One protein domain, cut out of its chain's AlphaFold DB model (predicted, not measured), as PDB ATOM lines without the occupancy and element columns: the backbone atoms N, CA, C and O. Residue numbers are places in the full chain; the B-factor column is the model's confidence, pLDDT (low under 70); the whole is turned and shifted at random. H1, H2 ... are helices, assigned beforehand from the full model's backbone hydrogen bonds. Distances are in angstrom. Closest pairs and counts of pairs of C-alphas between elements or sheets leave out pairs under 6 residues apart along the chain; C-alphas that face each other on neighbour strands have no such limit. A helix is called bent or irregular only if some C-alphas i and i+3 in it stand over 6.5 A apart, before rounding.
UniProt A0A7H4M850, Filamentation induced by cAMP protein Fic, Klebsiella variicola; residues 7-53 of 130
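AT A GLANCE: This is residues 7 to 53 of the 130 residues of the protein "Filamentation induced by cAMP protein Fic" of Klebsiella variicola (UniProt A0A7H4M850). A lopsided helical hairpin opens as a narrow V: the shorter H2 and the much longer H3 meet near the turn that joins them, and the short H1 lies crosswise at the open side, near both. The far end of H3 with the last residues, 45 to 53, sticks out beyond this body and adds to the length. The printed part has 47 residues with three named helices, in the order H1, H2, H3, and no named strand; the class is all helix. The whole is loose, with a radius of gyration of the C-alphas of 12.6 A, and its outline is a rod spanning 42 by 18 by 11 A.

HOW THE PARTS SIT: H1, residues 7 to 12, is close to but not clearly touching H2, residues 14 to 27; their closest C-alphas, those of Ile 10 and Tyr 17, are 6.8 A apart. Their lines are about perpendicular, at 82 degrees. H1 is also close to but not clearly touching H3, residues 31 to 51, with the C-alphas of Leu 9 and Asn 40 the closest at 7.1 A. These two lines are about perpendicular as well, at 82 degrees. H2 and H3 touch and form a helical hairpin, running opposite ways at a shallow tilt of 29 degrees. Their closest C-alphas are those of Ile 20 and Phe 33, 6.1 A apart. H2 touches H3 with residues 20 to 24 alone, and H3 touches H2 with residues 31 to 33 alone. In H1, H2 and H3 every backbone O i to N i+4 pair is within hydrogen-bond range.

IN THESE COORDINATES: H1 begins at C-alpha 7, at (100.529, 12.082, 22.443), and ends at His 12. H2 runs from Gln 14 to Thr 27 and is 20.1 A long from first to last C-alpha. H3 runs from Thr 31, with its C-alpha at (107.630, 28.357, 32.060), to Thr 51, with its C-alpha at (112.452, -0.953, 28.941), a length of 29.9 A. No helix is bent or irregular.

THE WHOLE: The two C-alphas farthest apart are those of Lys 26 and Phe 53, at 42.5 A. The printed part has no cut, and the links from H1 to H2 and from H2 to H3 are both tight, with 1 and 3 residues. Residues 11 to 16, of which 14 to 16 belong to H2, stand free, as do residues 45 to 53, of which 45 to 51 belong to H3. Without these stretches the body has 32 residues and spans 28 by 15 by 9 A. The mean pLDDT of the printed part is 70.4; it is under 70 at residues 7 to 13, residue 32 and residues 46 to 53.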
ATOM      1  N   GLU A   7     101.994  12.132  22.400       66.94
ATOM      2  CA  GLU A   7     100.529  12.082  22.443       66.94
ATOM      3  C   GLU A   7      99.995  11.153  23.542       66.94
ATOM      4  O   GLU A   7      99.025  11.505  24.206       66.94
ATOM      5  N   THR A   8     100.635  10.006  23.796       64.19
ATOM      6  CA  THR A   8     100.174   9.058  24.835       64.19
ATOM      7  C   THR A   8     100.427   9.622  26.234       64.19
ATOM      8  O   THR A   8      99.565   9.532  27.108       64.19
ATOM      9  N   LEU A   9     101.575  10.281  26.436       66.50
ATOM     10  CA  LEU A   9     101.918  10.955  27.694       66.50
ATOM     11  C   LEU A   9     100.919  12.064  28.036       66.50
ATOM     12  O   LEU A   9     100.477  12.171  29.180       66.50
ATOM     13  N   ILE A  10     100.545  12.866  27.036       67.19
ATOM     14  CA  ILE A  10      99.566  13.943  27.203       67.19
ATOM     15  C   ILE A  10      98.168  13.355  27.435       67.19
ATOM     16  O   ILE A  10      97.463  13.806  28.334       67.19
ATOM     17  N   HIS A  11      97.785  12.316  26.690       68.19
ATOM     18  CA  HIS A  11      96.465  11.691  26.801       68.19
ATOM     19  C   HIS A  11      96.229  11.032  28.174       68.19
ATOM     20  O   HIS A  11      95.127  11.102  28.711       68.19
ATOM     21  N   HIS A  12      97.258  10.452  28.804       66.81
ATOM     22  CA  HIS A  12      97.142   9.907  30.166       66.81
ATOM     23  C   HIS A  12      96.976  10.973  31.257       66.81
ATOM     24  O   HIS A  12      96.486  10.665  32.342       66.81
ATOM     25  N   GLN A  13      97.387  12.215  30.993       66.88
ATOM     26  CA  GLN A  13      97.384  13.314  31.963       66.88
ATOM     27  C   GLN A  13      96.585  14.518  31.448       66.88
ATOM     28  O   GLN A  13      96.919  15.669  31.730       66.88
ATOM     29  N   GLN A  14      95.523  14.250  30.687       70.62
ATOM     30  CA  GLN A  14      94.807  15.260  29.912       70.62
ATOM     31  C   GLN A  14      94.211  16.379  30.785       70.62
ATOM     32  O   GLN A  14      94.306  17.549  30.427       70.62
ATOM     33  N   GLU A  15      93.670  16.047  31.961       70.12
ATOM     34  CA  GLU A  15      93.166  17.030  32.935       70.12
ATOM     35  C   GLU A  15      94.274  17.996  33.388       70.12
ATOM     36  O   GLU A  15      94.152  19.214  33.271       70.12
ATOM     37  N   ARG A  16      95.422  17.440  33.784       71.81
ATOM     38  CA  ARG A  16      96.585  18.199  34.253       71.81
ATOM     39  C   ARG A  16      97.201  19.071  33.159       71.81
ATOM     40  O   ARG A  16      97.685  20.163  33.445       71.81
ATOM     41  N   TYR A  17      97.184  18.601  31.913       75.62
ATOM     42  CA  TYR A  17      97.600  19.382  30.752       75.62
ATOM     43  C   TYR A  17      96.753  20.658  30.604       75.62
ATOM     44  O   TYR A  17      97.310  21.751  30.481       75.62
ATOM     45  N   TYR A  18      95.423  20.544  30.695       78.31
ATOM     46  CA  TYR A  18      94.525  21.701  30.618       78.31
ATOM     47  C   TYR A  18      94.625  22.623  31.838       78.31
ATOM     48  O   TYR A  18      94.572  23.841  31.670       78.31
ATOM     49  N   ASP A  19      94.849  22.084  33.037       74.56
ATOM     50  CA  ASP A  19      95.107  22.902  34.228       74.56
ATOM     51  C   ASP A  19      96.379  23.739  34.081       74.56
ATOM     52  O   ASP A  19      96.380  24.938  34.365       74.56
ATOM     53  N   ILE A  20      97.466  23.133  33.595       74.38
ATOM     54  CA  ILE A  20      98.732  23.836  33.369       74.38
ATOM     55  C   ILE A  20      98.552  24.935  32.322       74.38
ATOM     56  O   ILE A  20      99.030  26.049  32.541       74.38
ATOM     57  N   LEU A  21      97.831  24.668  31.228       79.62
ATOM     58  CA  LEU A  21      97.497  25.696  30.240       79.62
ATOM     59  C   LEU A  21      96.663  26.823  30.854       79.62
ATOM     60  O   LEU A  21      96.966  27.990  30.625       79.62
ATOM     61  N   GLY A  22      95.670  26.495  31.683       80.75
ATOM     62  CA  GLY A  22      94.842  27.483  32.370       80.75
ATOM     63  C   GLY A  22      95.628  28.351  33.357       80.75
ATOM     64  O   GLY A  22      95.329  29.534  33.509       80.75
ATOM     65  N   VAL A  23      96.646  27.798  34.019       71.44
ATOM     66  CA  VAL A  23      97.568  28.574  34.861       71.44
ATOM     67  C   VAL A  23      98.457  29.466  34.001       71.44
ATOM     68  O   VAL A  23      98.546  30.654  34.288       71.44
ATOM     69  N   CYS A  24      99.050  28.930  32.930       77.12
ATOM     70  CA  CYS A  24      99.938  29.683  32.041       77.12
ATOM     71  C   CYS A  24      99.224  30.857  31.357       77.12
ATOM     72  O   CYS A  24      99.814  31.923  31.209       77.12
ATOM     73  N   ASP A  25      97.958  30.676  30.976       80.19
ATOM     74  CA  ASP A  25      97.117  31.723  30.389       80.19
ATOM     75  C   ASP A  25      96.839  32.847  31.400       80.19
ATOM     76  O   ASP A  25      97.039  34.026  31.110       80.19
ATOM     77  N   LYS A  26      96.506  32.483  32.649       83.25
ATOM     78  CA  LYS A  26      96.272  33.443  33.742       83.25
ATOM     79  C   LYS A  26      97.529  34.199  34.163       83.25
ATOM     80  O   LYS A  26      97.432  35.362  34.548       83.25
ATOM     81  N   THR A  27      98.689  33.547  34.147       78.62
ATOM     82  CA  THR A  27      99.967  34.152  34.551       78.62
ATOM     83  C   THR A  27     100.734  34.769  33.385       78.62
ATOM     84  O   THR A  27     101.753  35.411  33.620       78.62
ATOM     85  N   SER A  28     100.258  34.589  32.145       83.81
ATOM     86  CA  SER A  28     100.970  34.933  30.905       83.81
ATOM     87  C   SER A  28     102.413  34.398  30.878       83.81
ATOM     88  O   SER A  28     103.329  35.032  30.359       83.81
ATOM     89  N   ASP A  29     102.623  33.225  31.481       73.44
ATOM     90  CA  ASP A  29     103.938  32.605  31.648       73.44
ATOM     91  C   ASP A  29     103.863  31.116  31.305       73.44
ATOM     92  O   ASP A  29     103.179  30.343  31.972       73.44
ATOM     93  N   CYS A  30     104.590  30.710  30.265       76.00
ATOM     94  CA  CYS A  30     104.645  29.334  29.782       76.00
ATOM     95  C   CYS A  30     105.766  28.496  30.423       76.00
ATOM     96  O   CYS A  30     105.922  27.320  30.084       76.00
ATOM     97  N   THR A  31     106.529  29.051  31.372       73.31
ATOM     98  CA  THR A  31     107.630  28.357  32.060       73.31
ATOM     99  C   THR A  31     107.155  27.077  32.746       73.31
ATOM    100  O   THR A  31     107.834  26.046  32.688       73.31
ATOM    101  N   LEU A  32     105.964  27.109  33.356       67.25
ATOM    102  CA  LEU A  32     105.354  25.944  33.999       67.25
ATOM    103  C   LEU A  32     105.055  24.828  32.985       67.25
ATOM    104  O   LEU A  32     105.378  23.666  33.233       67.25
ATOM    105  N   PHE A  33     104.508  25.191  31.823       77.00
ATOM    106  CA  PHE A  33     104.222  24.259  30.736       77.00
ATOM    107  C   PHE A  33     105.494  23.624  30.167       77.00
ATOM    108  O   PHE A  33     105.585  22.400  30.075       77.00
ATOM    109  N   VAL A  34     106.504  24.437  29.844       76.12
ATOM    110  CA  VAL A  34     107.772  23.952  29.277       76.12
ATOM    111  C   VAL A  34     108.492  23.034  30.262       76.12
ATOM    112  O   VAL A  34     108.967  21.968  29.876       76.12
ATOM    113  N   THR A  35     108.524  23.397  31.546       70.31
ATOM    114  CA  THR A  35     109.163  22.580  32.589       70.31
ATOM    115  C   THR A  35     108.476  21.225  32.723       70.31
ATOM    116  O   THR A  35     109.145  20.192  32.767       70.31
ATOM    117  N   TRP A  36     107.143  21.212  32.743       76.44
ATOM    118  CA  TRP A  36     106.373  19.977  32.837       76.44
ATOM    119  C   TRP A  36     106.541  19.098  31.588       76.44
ATOM    120  O   TRP A  36     106.763  17.894  31.711       76.44
ATOM    121  N   MET A  37     106.526  19.678  30.386       79.69
ATOM    122  CA  MET A  37     106.758  18.928  29.145       79.69
ATOM    123  C   MET A  37     108.162  18.320  29.087       79.69
ATOM    124  O   MET A  37     108.303  17.141  28.765       79.69
ATOM    125  N   LEU A  38     109.197  19.077  29.463       79.19
ATOM    126  CA  LEU A  38     110.572  18.569  29.516       79.19
ATOM    127  C   LEU A  38     110.723  17.420  30.519       79.19
ATOM    128  O   LEU A  38     111.439  16.462  30.240       79.19
ATOM    129  N   GLN A  39     110.022  17.470  31.656       72.19
ATOM    130  CA  GLN A  39     109.999  16.369  32.623       72.19
ATOM    131  C   GLN A  39     109.332  15.110  32.063       72.19
ATOM    132  O   GLN A  39     109.853  14.018  32.274       72.19
ATOM    133  N   ASN A  40     108.217  15.248  31.340       70.31
ATOM    134  CA  ASN A  40     107.537  14.107  30.718       70.31
ATOM    135  C   ASN A  40     108.385  13.479  29.607       70.31
ATOM    136  O   ASN A  40     108.514  12.261  29.555       70.31
ATOM    137  N   ILE A  41     109.019  14.298  28.763       76.56
ATOM    138  CA  ILE A  41     109.958  13.826  27.736       76.56
ATOM    139  C   ILE A  41     111.131  13.090  28.392       76.56
ATOM    140  O   ILE A  41     111.479  11.992  27.973       76.56
ATOM    141  N   LEU A  42     111.706  13.652  29.458       74.12
ATOM    142  CA  LEU A  42     112.790  13.021  30.209       74.12
ATOM    143  C   LEU A  42     112.345  11.684  30.823       74.12
ATOM    144  O   LEU A  42     113.087  10.710  30.749       74.12
ATOM    145  N   ALA A  43     111.143  11.614  31.400       70.75
ATOM    146  CA  ALA A  43     110.588  10.383  31.962       70.75
ATOM    147  C   ALA A  43     110.335   9.309  30.893       70.75
ATOM    148  O   ALA A  43     110.674   8.155  31.110       70.75
ATOM    149  N   ALA A  44     109.818   9.681  29.724       70.75
ATOM    150  CA  ALA A  44     109.598   8.740  28.630       70.75
ATOM    151  C   ALA A  44     110.904   8.268  27.976       70.75
ATOM    152  O   ALA A  44     111.016   7.109  27.591       70.75
ATOM    153  N   LEU A  45     111.921   9.132  27.896       74.06
ATOM    154  CA  LEU A  45     113.263   8.732  27.473       74.06
ATOM    155  C   LEU A  45     113.920   7.797  28.495       74.06
ATOM    156  O   LEU A  45     114.555   6.828  28.095       74.06
ATOM    157  N   LYS A  46     113.734   8.047  29.800       68.25
ATOM    158  CA  LYS A  46     114.135   7.109  30.861       68.25
ATOM    159  C   LYS A  46     113.451   5.772  30.688       68.25
ATOM    160  O   LYS A  46     114.128   4.765  30.623       68.25
ATOM    161  N   GLU A  47     112.129   5.768  30.597       64.62
ATOM    162  CA  GLU A  47     111.355   4.537  30.519       64.62
ATOM    163  C   GLU A  47     111.665   3.760  29.241       64.62
ATOM    164  O   GLU A  47     111.797   2.547  29.309       64.62
ATOM    165  N   GLY A  48     111.892   4.426  28.106       62.50
ATOM    166  CA  GLY A  48     112.383   3.793  26.875       62.50
ATOM    167  C   GLY A  48     113.799   3.217  26.999       62.50
ATOM    168  O   GLY A  48     114.104   2.188  26.403       62.50
ATOM    169  N   LEU A  49     114.662   3.849  27.800       62.53
ATOM    170  CA  LEU A  49     116.003   3.344  28.101       62.53
ATOM    171  C   LEU A  49     115.961   2.174  29.102       62.53
ATOM    172  O   LEU A  49     116.714   1.219  28.954       62.53
ATOM    173  N   GLU A  50     115.057   2.213  30.083       54.38
ATOM    174  CA  GLU A  50     114.885   1.158  31.090       54.38
ATOM    175  C   GLU A  50     114.073  -0.032  30.557       54.38
ATOM    176  O   GLU A  50     114.348  -1.172  30.909       54.38
ATOM    177  N   THR A  51     113.129   0.163  29.635       45.25
ATOM    178  CA  THR A  51     112.452  -0.953  28.941       45.25
ATOM    179  C   THR A  51     113.372  -1.670  27.955       45.25
ATOM    180  O   THR A  51     113.145  -2.845  27.668       45.25
ATOM    181  N   SER A  52     114.473  -1.039  27.528       39.75
ATOM    182  CA  SER A  52     115.570  -1.721  26.829       39.75
ATOM    183  C   SER A  52     116.378  -2.669  27.732       39.75
ATOM    184  O   SER A  52     117.151  -3.467  27.211       39.75
ATOM    185  N   PHE A  53     116.208  -2.614  29.060       34.78
ATOM    186  CA  PHE A  53     116.890  -3.491  30.023       34.78
ATOM    187  C   PHE A  53     116.112  -4.788  30.322       34.78
ATOM    188  O   PHE A  53     116.711  -5.765  30.754       34.78
TER     189      PHE A  53